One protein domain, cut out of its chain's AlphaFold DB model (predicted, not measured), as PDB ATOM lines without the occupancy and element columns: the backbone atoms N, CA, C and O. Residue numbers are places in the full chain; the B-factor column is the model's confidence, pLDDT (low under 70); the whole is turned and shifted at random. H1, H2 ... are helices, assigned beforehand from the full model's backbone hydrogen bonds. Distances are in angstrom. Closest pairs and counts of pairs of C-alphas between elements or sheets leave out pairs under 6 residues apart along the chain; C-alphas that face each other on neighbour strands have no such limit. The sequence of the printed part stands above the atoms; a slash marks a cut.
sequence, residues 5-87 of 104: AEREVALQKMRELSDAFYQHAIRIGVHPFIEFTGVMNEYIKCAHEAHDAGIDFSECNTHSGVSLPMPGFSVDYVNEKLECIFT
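What this domain is: This is residues 5 to 87 of the 104 residues of an uncharacterized protein of Sphaerotilus natans subsp. natans DSM 6575 (UniProt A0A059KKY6). Three helices lie side by side in a row, H2 in the middle with H1 on one side and H3 on the other, each running opposite to the one before; a long looping link joins H2 to H3. The printed part has 83 residues, with three named helices in the order H1, H2, H3 and no named strand: all helix. It is only just compact, close to loose, with a radius of gyration of the C-alphas of 13.7 A and spans of 38 by 26 by 22 A.

Where its parts are: Find C-alpha 5 at (189.229, 152.046, 52.437); from there H1, residues 5 to 28, runs 35.3 A. H2, residues 31 to 52, runs 32.6 A. H3, residues 72 to 86, runs 20.8 A to C-alpha 86 at (173.055, 142.901, 83.538).

How they stand to each other: H1 and H2 form a helical hairpin and touch, closest at the C-alphas of Ala 25 and Ile 34, 5.4 A apart, at a shallow tilt of 12 degrees, opposite ways. H2 and H3, also a helical hairpin, touch closest at the C-alphas of Pro 32 and Ile 85, 4.5 A apart, at a shallow tilt of 23 degrees, opposite ways. H1 and H3 are apart. Every O i to N i+4 pair is within hydrogen-bond range in H3, 19 of 20 in H1 and 15 of 18 in H2.

The domain as a whole: The C-alphas of Ala 5 and Thr 87, the two farthest apart, are 39.1 A from each other. The printed part has no cut; the link of residues 53 to 71 is long, and no printed residue has a pLDDT under 70.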
ATOM      1  N   ALA A   5     190.501 151.869  53.140       98.12
ATOM      2  CA  ALA A   5     189.229 152.046  52.437       98.12
ATOM      3  C   ALA A   5     188.165 151.018  52.867       98.12
ATOM      4  O   ALA A   5     186.999 151.364  53.041       98.12
ATOM      5  N   GLU A   6     188.555 149.759  53.079       98.44
ATOM      6  CA  GLU A   6     187.640 148.729  53.587       98.44
ATOM      7  C   GLU A   6     187.201 149.015  55.026       98.44
ATOM      8  O   GLU A   6     186.030 148.815  55.351       98.44
ATOM      9  N   ARG A   7     188.104 149.538  55.867       98.38
ATOM     10  CA  ARG A   7     187.779 149.963  57.236       98.38
ATOM     11  C   ARG A   7     186.765 151.102  57.260       98.38
ATOM     12  O   ARG A   7     185.830 151.037  58.050       98.38
ATOM     13  N   GLU A   8     186.902 152.089  56.380       98.44
ATOM     14  CA  GLU A   8     185.949 153.202  56.257       98.44
ATOM     15  C   GLU A   8     184.542 152.693  55.897       98.44
ATOM     16  O   GLU A   8     183.548 153.010  56.552       98.44
ATOM     17  N   VAL A   9     184.459 151.802  54.902       98.56
ATOM     18  CA  VAL A   9     183.193 151.163  54.514       98.56
ATOM     19  C   VAL A   9     182.618 150.327  55.660       98.56
ATOM     20  O   VAL A   9     181.401 150.304  55.859       98.56
ATOM     21  N   ALA A  10     183.464 149.624  56.414       98.56
ATOM     22  CA  ALA A  10     183.028 148.856  57.571       98.56
ATOM     23  C   ALA A  10     182.467 149.763  58.677       98.56
ATOM     24  O   ALA A  10     181.403 149.453  59.208       98.56
ATOM     25  N   LEU A  11     183.111 150.895  58.982       98.69
ATOM     26  CA  LEU A  11     182.633 151.876  59.967       98.69
ATOM     27  C   LEU A  11     181.245 152.412  59.607       98.69
ATOM     28  O   LEU A  11     180.339 152.378  60.443       98.69
ATOM     29  N   GLN A  12     181.046 152.793  58.342       98.62
ATOM     30  CA  GLN A  12     179.747 153.246  57.845       98.62
ATOM     31  C   GLN A  12     178.660 152.173  58.026       98.62
ATOM     32  O   GLN A  12     177.596 152.443  58.580       98.62
ATOM     33  N   LYS A  13     178.946 150.925  57.636       98.75
ATOM     34  CA  LYS A  13     177.999 149.805  57.785       98.75
ATOM     35  C   LYS A  13     177.697 149.471  59.245       98.75
ATOM     36  O   LYS A  13     176.561 149.130  59.571       98.75
ATOM     37  N   MET A  14     178.690 149.553  60.131       98.75
ATOM     38  CA  MET A  14     178.477 149.343  61.565       98.75
ATOM     39  C   MET A  14     177.562 150.425  62.150       98.75
ATOM     40  O   MET A  14     176.671 150.096  62.934       98.75
ATOM     41  N   ARG A  15     177.725 151.694  61.741       98.69
ATOM     42  CA  ARG A  15     176.830 152.784  62.156       98.69
ATOM     43  C   ARG A  15     175.399 152.548  61.682       98.69
ATOM     44  O   ARG A  15     174.491 152.577  62.507       98.69
ATOM     45  N   GLU A  16     175.210 152.243  60.400       98.69
ATOM     46  CA  GLU A  16     173.891 151.937  59.827       98.69
ATOM     47  C   GLU A  16     173.190 150.793  60.569       98.69
ATOM     48  O   GLU A  16     171.991 150.859  60.842       98.69
ATOM     49  N   LEU A  17     173.942 149.752  60.938       98.62
ATOM     50  CA  LEU A  17     173.407 148.621  61.688       98.62
ATOM     51  C   LEU A  17     173.015 149.007  63.119       98.62
ATOM     52  O   LEU A  17     171.956 148.585  63.585       98.62
ATOM     53  N   SER A  18     173.836 149.806  63.805       98.69
ATOM     54  CA  SER A  18     173.523 150.305  65.150       98.69
ATOM     55  C   SER A  18     172.252 151.162  65.141       98.69
ATOM     56  O   SER A  18     171.365 150.971  65.977       98.69
ATOM     57  N   ASP A  19     172.099 152.031  64.138       98.56
ATOM     58  CA  ASP A  19     170.907 152.864  63.974       98.56
ATOM     59  C   ASP A  19     169.662 152.010  63.696       98.56
ATOM     60  O   ASP A  19     168.617 152.202  64.324       98.56
ATOM     61  N   ALA A  20     169.766 151.023  62.801       98.62
ATOM     62  CA  ALA A  20     168.671 150.096  62.525       98.62
ATOM     63  C   ALA A  20     168.277 149.301  63.780       98.62
ATOM     64  O   ALA A  20     167.090 149.209  64.108       98.62
ATOM     65  N   PHE A  21     169.258 148.767  64.514       98.62
ATOM     66  CA  PHE A  21     169.021 148.072  65.776       98.62
ATOM     67  C   PHE A  21     168.268 148.963  66.761       98.62
ATOM     68  O   PHE A  21     167.245 148.536  67.290       98.62
ATOM     69  N   TYR A  22     168.715 150.206  66.956       98.50
ATOM     70  CA  TYR A  22     168.061 151.157  67.849       98.50
ATOM     71  C   TYR A  22     166.592 151.365  67.478       98.50
ATOM     72  O   TYR A  22     165.711 151.203  68.324       98.50
ATOM     73  N   GLN A  23     166.311 151.643  66.200       98.31
ATOM     74  CA  GLN A  23     164.948 151.860  65.703       98.31
ATOM     75  C   GLN A  23     164.023 150.665  65.953       98.31
ATOM     76  O   GLN A  23     162.826 150.846  66.195       98.31
ATOM     77  N   HIS A  24     164.554 149.444  65.902       98.31
ATOM     78  CA  HIS A  24     163.799 148.241  66.232       98.31
ATOM     79  C   HIS A  24     163.674 148.032  67.747       98.31
ATOM     80  O   HIS A  24     162.573 147.776  68.234       98.31
ATOM     81  N   ALA A  25     164.761 148.194  68.502       98.00
ATOM     82  CA  ALA A  25     164.809 147.967  69.943       98.00
ATOM     83  C   ALA A  25     163.861 148.900  70.714       98.00
ATOM     84  O   ALA A  25     163.134 148.438  71.597       98.00
ATOM     85  N   ILE A  26     163.779 150.184  70.338       98.06
ATOM     86  CA  ILE A  26     162.854 151.135  70.980       98.06
ATOM     87  C   ILE A  26     161.386 150.724  70.825       98.06
ATOM     88  O   ILE A  26     160.591 150.944  71.733       98.06
ATOM     89  N   ARG A  27     161.021 150.089  69.703       97.88
ATOM     90  CA  ARG A  27     159.645 149.634  69.441       97.88
ATOM     91  C   ARG A  27     159.280 148.400  70.260       97.88
ATOM     92  O   ARG A  27     158.106 148.185  70.530       97.88
ATOM     93  N   ILE A  28     160.277 147.600  70.641       98.12
ATOM     94  CA  ILE A  28     160.098 146.441  71.523       98.12
ATOM     95  C   ILE A  28     159.874 146.903  72.973       98.12
ATOM     96  O   ILE A  28     159.119 146.271  73.706       98.12
ATOM     97  N   GLY A  29     160.506 148.007  73.391       96.81
ATOM     98  CA  GLY A  29     160.284 148.617  74.708       96.81
ATOM     99  C   GLY A  29     161.030 147.951  75.872       96.81
ATOM    100  O   GLY A  29     160.745 148.241  77.030       96.81
ATOM    101  N   VAL A  30     162.001 147.075  75.595       97.44
ATOM    102  CA  VAL A  30     162.855 146.461  76.627       97.44
ATOM    103  C   VAL A  30     164.079 147.349  76.847       97.44
ATOM    104  O   VAL A  30     165.050 147.262  76.101       97.44
ATOM    105  N   HIS A  31     164.041 148.204  77.871       95.38
ATOM    106  CA  HIS A  31     165.092 149.199  78.128       95.38
ATOM    107  C   HIS A  31     166.517 148.612  78.223       95.38
ATOM    108  O   HIS A  31     167.369 149.082  77.472       95.38
ATOM    109  N   PRO A  32     166.783 147.528  78.987       96.31
ATOM    110  CA  PRO A  32     168.100 146.886  78.977       96.31
ATOM    111  C   PRO A  32     168.556 146.459  77.575       96.31
ATOM    112  O   PRO A  32     169.727 146.552  77.241       96.31
ATOM    113  N   PHE A  33     167.635 146.031  76.707       97.50
ATOM    114  CA  PHE A  33     167.989 145.637  75.345       97.50
ATOM    115  C   PHE A  33     168.348 146.842  74.459       97.50
ATOM    116  O   PHE A  33     169.182 146.731  73.565       97.50
ATOM    117  N   ILE A  34     167.766 148.012  74.731       98.12
ATOM    118  CA  ILE A  34     168.090 149.262  74.032       98.12
ATOM    119  C   ILE A  34     169.526 149.705  74.351       98.12
ATOM    120  O   ILE A  34     170.208 150.200  73.452       98.12
ATOM    121  N   GLU A  35     170.022 149.468  75.571       97.81
ATOM    122  CA  GLU A  35     171.377 149.860  76.003       97.81
ATOM    123  C   GLU A  35     172.505 149.195  75.192       97.81
ATOM    124  O   GLU A  35     173.593 149.766  75.080       97.81
ATOM    125  N   PHE A  36     172.250 148.061  74.522       97.88
ATOM    126  CA  PHE A  36     173.202 147.490  73.555       97.88
ATOM    127  C   PHE A  36     173.537 148.465  72.418       97.88
ATOM    128  O   PHE A  36     174.653 148.440  71.905       97.88
ATOM    129  N   THR A  37     172.624 149.379  72.074       98.38
ATOM    130  CA  THR A  37     172.896 150.486  71.141       98.38
ATOM    131  C   THR A  37     174.041 151.364  71.643       98.38
ATOM    132  O   THR A  37     174.915 151.750  70.871       98.38
ATOM    133  N   GLY A  38     174.063 151.664  72.946       97.81
ATOM    134  CA  GLY A  38     175.134 152.436  73.573       97.81
ATOM    135  C   GLY A  38     176.480 151.726  73.454       97.81
ATOM    136  O   GLY A  38     177.456 152.347  73.040       97.81
ATOM    137  N   VAL A  39     176.510 150.418  73.729       97.94
ATOM    138  CA  VAL A  39     177.722 149.592  73.597       97.94
ATOM    139  C   VAL A  39     178.231 149.572  72.152       97.94
ATOM    140  O   VAL A  39     179.414 149.814  71.918       97.94
ATOM    141  N   MET A  40     177.350 149.339  71.171       98.62
ATOM    142  CA  MET A  40     177.727 149.352  69.751       98.62
ATOM    143  C   MET A  40     178.273 150.716  69.325       98.62
ATOM    144  O   MET A  40     179.305 150.790  68.663       98.62
ATOM    145  N   ASN A  41     177.611 151.801  69.726       98.56
ATOM    146  CA  ASN A  41     178.022 153.151  69.363       98.56
ATOM    147  C   ASN A  41     179.383 153.537  69.945       98.56
ATOM    148  O   ASN A  41     180.169 154.167  69.233       98.56
ATOM    149  N   GLU A  42     179.674 153.152  71.189       98.38
ATOM    150  CA  GLU A  42     180.977 153.433  71.799       98.38
ATOM    151  C   GLU A  42     182.086 152.575  71.177       98.38
ATOM    152  O   GLU A  42     183.174 153.083  70.911       98.38
ATOM    153  N   TYR A  43     181.799 151.312  70.833       98.12
ATOM    154  CA  TYR A  43     182.729 150.484  70.061       98.12
ATOM    155  C   TYR A  43     183.050 151.112  68.697       98.12
ATOM    156  O   TYR A  43     184.216 151.227  68.332       98.12
ATOM    157  N   ILE A  44     182.032 151.569  67.957       98.62
ATOM    158  CA  ILE A  44     182.205 152.218  66.645       98.62
ATOM    159  C   ILE A  44     183.059 153.481  66.768       98.62
ATOM    160  O   ILE A  44     183.909 153.729  65.919       98.62
ATOM    161  N   LYS A  45     182.867 154.267  67.830       98.44
ATOM    162  CA  LYS A  45     183.693 155.446  68.110       98.44
ATOM    163  C   LYS A  45     185.158 155.069  68.347       98.44
ATOM    164  O   LYS A  45     186.027 155.633  67.691       98.44
ATOM    165  N   CYS A  46     185.433 154.075  69.193       98.19
ATOM    166  CA  CYS A  46     186.802 153.595  69.415       98.19
ATOM    167  C   CYS A  46     187.417 153.017  68.123       98.19
ATOM    168  O   CYS A  46     188.601 153.203  67.852       98.19
ATOM    169  N   ALA A  47     186.615 152.354  67.284       98.31
ATOM    170  CA  ALA A  47     187.048 151.846  65.984       98.31
ATOM    171  C   ALA A  47     187.368 152.970  64.980       98.31
ATOM    172  O   ALA A  47     188.319 152.828  64.212       98.31
ATOM    173  N   HIS A  48     186.626 154.084  65.002       98.31
ATOM    174  CA  HIS A  48     186.971 155.294  64.246       98.31
ATOM    175  C   HIS A  48     188.312 155.869  64.712       98.31
ATOM    176  O   HIS A  48     189.200 156.072  63.891       98.31
ATOM    177  N   GLU A  49     188.503 156.046  66.021       97.62
ATOM    178  CA  GLU A  49     189.765 156.558  66.578       97.62
ATOM    179  C   GLU A  49     190.955 155.643  66.229       97.62
ATOM    180  O   GLU A  49     192.029 156.111  65.850       97.62
ATOM    181  N   ALA A  50     190.756 154.323  66.285       97.69
ATOM    182  CA  ALA A  50     191.749 153.346  65.852       97.69
ATOM    183  C   ALA A  50     192.051 153.463  64.348       97.69
ATOM    184  O   ALA A  50     193.220 153.462  63.958       97.69
ATOM    185  N   HIS A  51     191.020 153.598  63.506       98.00
ATOM    186  CA  HIS A  51     191.181 153.805  62.067       98.00
ATOM    187  C   HIS A  51     192.009 155.060  61.765       98.00
ATOM    188  O   HIS A  51     192.961 154.969  60.984       98.00
ATOM    189  N   ASP A  52     191.688 156.184  62.410       97.50
ATOM    190  CA  ASP A  52     192.378 157.469  62.246       97.50
ATOM    191  C   ASP A  52     193.852 157.378  62.672       97.50
ATOM    192  O   ASP A  52     194.728 157.995  62.065       97.50
ATOM    193  N   ALA A  53     194.151 156.538  63.668       96.50
ATOM    194  CA  ALA A  53     195.510 156.207  64.096       96.50
ATOM    195  C   ALA A  53     196.219 155.171  63.194       96.50
ATOM    196  O   ALA A  53     197.350 154.770  63.474       96.50
ATOM    197  N   GLY A  54     195.576 154.708  62.119       96.31
ATOM    198  CA  GLY A  54     196.111 153.709  61.191       96.31
ATOM    199  C   GLY A  54     195.995 152.255  61.666       96.31
ATOM    200  O   GLY A  54     196.446 151.352  60.956       96.31
ATOM    201  N   ILE A  55     195.364 152.008  62.814       96.56
ATOM    202  CA  ILE A  55     195.192 150.685  63.422       96.56
ATOM    203  C   ILE A  55     194.040 149.944  62.735       96.56
ATOM    204  O   ILE A  55     192.971 150.494  62.467       96.56
ATOM    205  N   ASP A  56     194.255 148.660  62.443       97.12
ATOM    206  CA  ASP A  56     193.212 147.796  61.903       97.12
ATOM    207  C   ASP A  56     192.324 147.231  63.017       97.12
ATOM    208  O   ASP A  56     192.638 146.208  63.628       97.12
ATOM    209  N   PHE A  57     191.190 147.890  63.274       97.31
ATOM    210  CA  PHE A  57     190.234 147.445  64.290       97.31
ATOM    211  C   PHE A  57     189.633 146.061  63.994       97.31
ATOM    212  O   PHE A  57     189.167 145.406  64.922       97.31
ATOM    213  N   SER A  58     189.661 145.576  62.742       96.25
ATOM    214  CA  SER A  58     189.152 144.233  62.410       96.25
ATOM    215  C   SER A  58     190.009 143.116  63.014       96.25
ATOM    216  O   SER A  58     189.531 142.005  63.235       96.25
ATOM    217  N   GLU A  59     191.255 143.440  63.353       96.00
ATOM    218  CA  GLU A  59     192.206 142.548  64.003       96.00
ATOM    219  C   GLU A  59     192.317 142.823  65.507       96.00
ATOM    220  O   GLU A  59     193.080 142.144  66.176       96.00
ATOM    221  N   CYS A  60     191.590 143.787  66.077       95.50
ATOM    222  CA  CYS A  60     191.679 144.110  67.503       95.50
ATOM    223  C   CYS A  60     190.827 143.146  68.343       95.50
ATOM    224  O   CYS A  60     189.643 143.386  68.578       95.50
ATOM    225  N   ASN A  61     191.407 142.026  68.778       91.19
ATOM    226  CA  ASN A  61     190.742 141.041  69.623       91.19
ATOM    227  C   ASN A  61     191.744 140.210  70.449       91.19
ATOM    228  O   ASN A  61     192.932 140.126  70.150       91.19
ATOM    229  N   THR A  62     191.251 139.524  71.482       86.88
ATOM    230  CA  THR A  62     192.087 138.701  72.373       86.88
ATOM    231  C   THR A  62     192.850 137.589  71.644       86.88
ATOM    232  O   THR A  62     193.923 137.196  72.095       86.88
ATOM    233  N   HIS A  63     192.331 137.070  70.527       87.38
ATOM    234  CA  HIS A  63     192.968 135.974  69.788       87.38
ATOM    235  C   HIS A  63     194.125 136.436  68.898       87.38
ATOM    236  O   HIS A  63     195.050 135.659  68.670       87.38
ATOM    237  N   SER A  64     194.104 137.680  68.421       87.81
ATOM    238  CA  SER A  64     195.232 138.294  67.707       87.81
ATOM    239  C   SER A  64     196.271 138.903  68.657       87.81
ATOM    240  O   SER A  64     197.396 139.178  68.244       87.81
ATOM    241  N   GLY A  65     195.897 139.138  69.922       88.94
ATOM    242  CA  GLY A  65     196.720 139.833  70.912       88.94
ATOM    243  C   GLY A  65     196.761 141.354  70.728       88.94
ATOM    244  O   GLY A  65     197.457 142.038  71.477       88.94
ATOM    245  N   VAL A  66     196.017 141.899  69.762       88.12
ATOM    246  CA  VAL A  66     195.917 143.343  69.529       88.12
ATOM    247  C   VAL A  66     194.683 143.863  70.253       88.12
ATOM    248  O   VAL A  66     193.571 143.404  70.010       88.12
ATOM    249  N   SER A  67     194.869 144.823  71.152       92.69
ATOM    250  CA  SER A  67     193.752 145.459  71.853       92.69
ATOM    251  C   SER A  67     193.237 146.654  71.060       92.69
ATOM    252  O   SER A  67     194.032 147.420  70.517       92.69
ATOM    253  N   LEU A  68     191.915 146.834  71.031       95.56
ATOM    254  CA  LEU A  68     191.325 148.075  70.542       95.56
ATOM    255  C   LEU A  68     191.692 149.194  71.531       95.56
ATOM    256  O   LEU A  68     191.417 149.034  72.723       95.56
ATOM    257  N   PRO A  69     192.301 150.305  71.086       94.19
ATOM    258  CA  PRO A  69     192.523 151.445  71.960       94.19
ATOM    259  C   PRO A  69     191.184 151.969  72.479       94.19
ATOM    260  O   PRO A  69     190.306 152.329  71.699       94.19
ATOM    261  N   MET A  70     191.030 151.992  73.801       94.81
ATOM    262  CA  MET A  70     189.856 152.539  74.470       94.81
ATOM    263  C   MET A  70     190.321 153.508  75.558       94.81
ATOM    264  O   MET A  70     190.995 153.078  76.499       94.81
ATOM    265  N   PRO A  71     189.999 154.807  75.462       92.12
ATOM    266  CA  PRO A  71     190.290 155.744  76.538       92.12
ATOM    267  C   PRO A  71     189.449 155.412  77.780       92.12
ATOM    268  O   PRO A  71     188.377 154.815  77.681       92.12
ATOM    269  N   GLY A  72     189.915 155.832  78.963       92.62
ATOM    270  CA  GLY A  72     189.276 155.484  80.242       92.62
ATOM    271  C   GLY A  72     187.779 155.811  80.294       92.62
ATOM    272  O   GLY A  72     186.985 154.966  80.686       92.62
ATOM    273  N   PHE A  73     187.368 156.972  79.773       93.19
ATOM    274  CA  PHE A  73     185.949 157.344  79.720       93.19
ATOM    275  C   PHE A  73     185.105 156.407  78.839       93.19
ATOM    276  O   PHE A  73     183.922 156.223  79.110       93.19
ATOM    277  N   SER A  74     185.678 155.811  77.785       95.94
ATOM    278  CA  SER A  74     184.976 154.843  76.933       95.94
ATOM    279  C   SER A  74     184.819 153.509  77.651       95.94
ATOM    280  O   SER A  74     183.782 152.862  77.519       95.94
ATOM    281  N   VAL A  75     185.820 153.114  78.446       94.94
ATOM    282  CA  VAL A  75     185.729 151.945  79.332       94.94
ATOM    283  C   VAL A  75     184.633 152.157  80.376       94.94
ATOM    284  O   VAL A  75     183.772 151.291  80.534       94.94
ATOM    285  N   ASP A  76     184.611 153.321  81.030       94.12
ATOM    286  CA  ASP A  76     183.588 153.676  82.019       94.12
ATOM    287  C   ASP A  76     182.186 153.684  81.398       94.12
ATOM    288  O   ASP A  76     181.264 153.086  81.950       94.12
ATOM    289  N   TYR A  77     182.035 154.271  80.208       95.75
ATOM    290  CA  TYR A  77     180.763 154.296  79.489       95.75
ATOM    291  C   TYR A  77     180.276 152.889  79.120       95.75
ATOM    292  O   TYR A  77     179.112 152.554  79.334       95.75
ATOM    293  N   VAL A  78     181.152 152.026  78.592       95.62
ATOM    294  CA  VAL A  78     180.785 150.634  78.286       95.62
ATOM    295  C   VAL A  78     180.394 149.883  79.559       95.62
ATOM    296  O   VAL A  78     179.400 149.154  79.550       95.62
ATOM    297  N   ASN A  79     181.121 150.080  80.660       93.81
ATOM    298  CA  ASN A  79     180.780 149.482  81.948       93.81
ATOM    299  C   ASN A  79     179.414 149.960  82.460       93.81
ATOM    300  O   ASN A  79     178.609 149.114  82.837       93.81
ATOM    301  N   GLU A  80     179.103 151.259  82.391       94.06
ATOM    302  CA  GLU A  80     177.785 151.803  82.753       94.06
ATOM    303  C   GLU A  80     176.667 151.110  81.958       94.06
ATOM    304  O   GLU A  80     175.679 150.638  82.524       94.06
ATOM    305  N   LYS A  81     176.842 150.961  80.637       94.88
ATOM    306  CA  LYS A  81     175.856 150.283  79.783       94.88
ATOM    307  C   LYS A  81     175.680 148.816  80.154       94.88
ATOM    308  O   LYS A  81     174.551 148.335  80.230       94.88
ATOM    309  N   LEU A  82     176.768 148.102  80.423       95.06
ATOM    310  CA  LEU A  82     176.710 146.697  80.826       95.06
ATOM    311  C   LEU A  82     176.103 146.513  82.221       95.06
ATOM    312  O   LEU A  82     175.354 145.558  82.436       95.06
ATOM    313  N   GLU A  83     176.337 147.448  83.139       92.56
ATOM    314  CA  GLU A  83     175.680 147.479  84.443       92.56
ATOM    315  C   GLU A  83     174.170 147.693  84.315       92.56
ATOM    316  O   GLU A  83     173.411 146.990  84.989       92.56
ATOM    317  N   CYS A  84     173.724 148.568  83.406       91.88
ATOM    318  CA  CYS A  84     172.307 148.735  83.071       91.88
ATOM    319  C   CYS A  84     171.691 147.461  82.463       91.88
ATOM    320  O   CYS A  84     170.549 147.119  82.775       91.88
ATOM    321  N   ILE A  85     172.435 146.735  81.619       95.12
ATOM    322  CA  ILE A  85     171.950 145.513  80.956       95.12
ATOM    323  C   ILE A  85     171.838 144.341  81.941       95.12
ATOM    324  O   ILE A  85     170.837 143.623  81.957       95.12
ATOM    325  N   PHE A  86     172.876 144.124  82.750       93.88
ATOM    326  CA  PHE A  86     173.055 142.901  83.538       93.88
ATOM    327  C   PHE A  86     172.974 143.109  85.052       93.88
ATOM    328  O   PHE A  86     173.246 142.173  85.805       93.88
ATOM    329  N   THR A  87     172.562 144.300  85.498       85.62
ATOM    330  CA  THR A  87     172.343 144.644  86.913       85.62
ATOM    331  C   THR A  87     173.613 144.470  87.753       85.62
ATOM    332  O   THR A  87     173.743 143.534  88.542       85.62
TER     333      THR A  87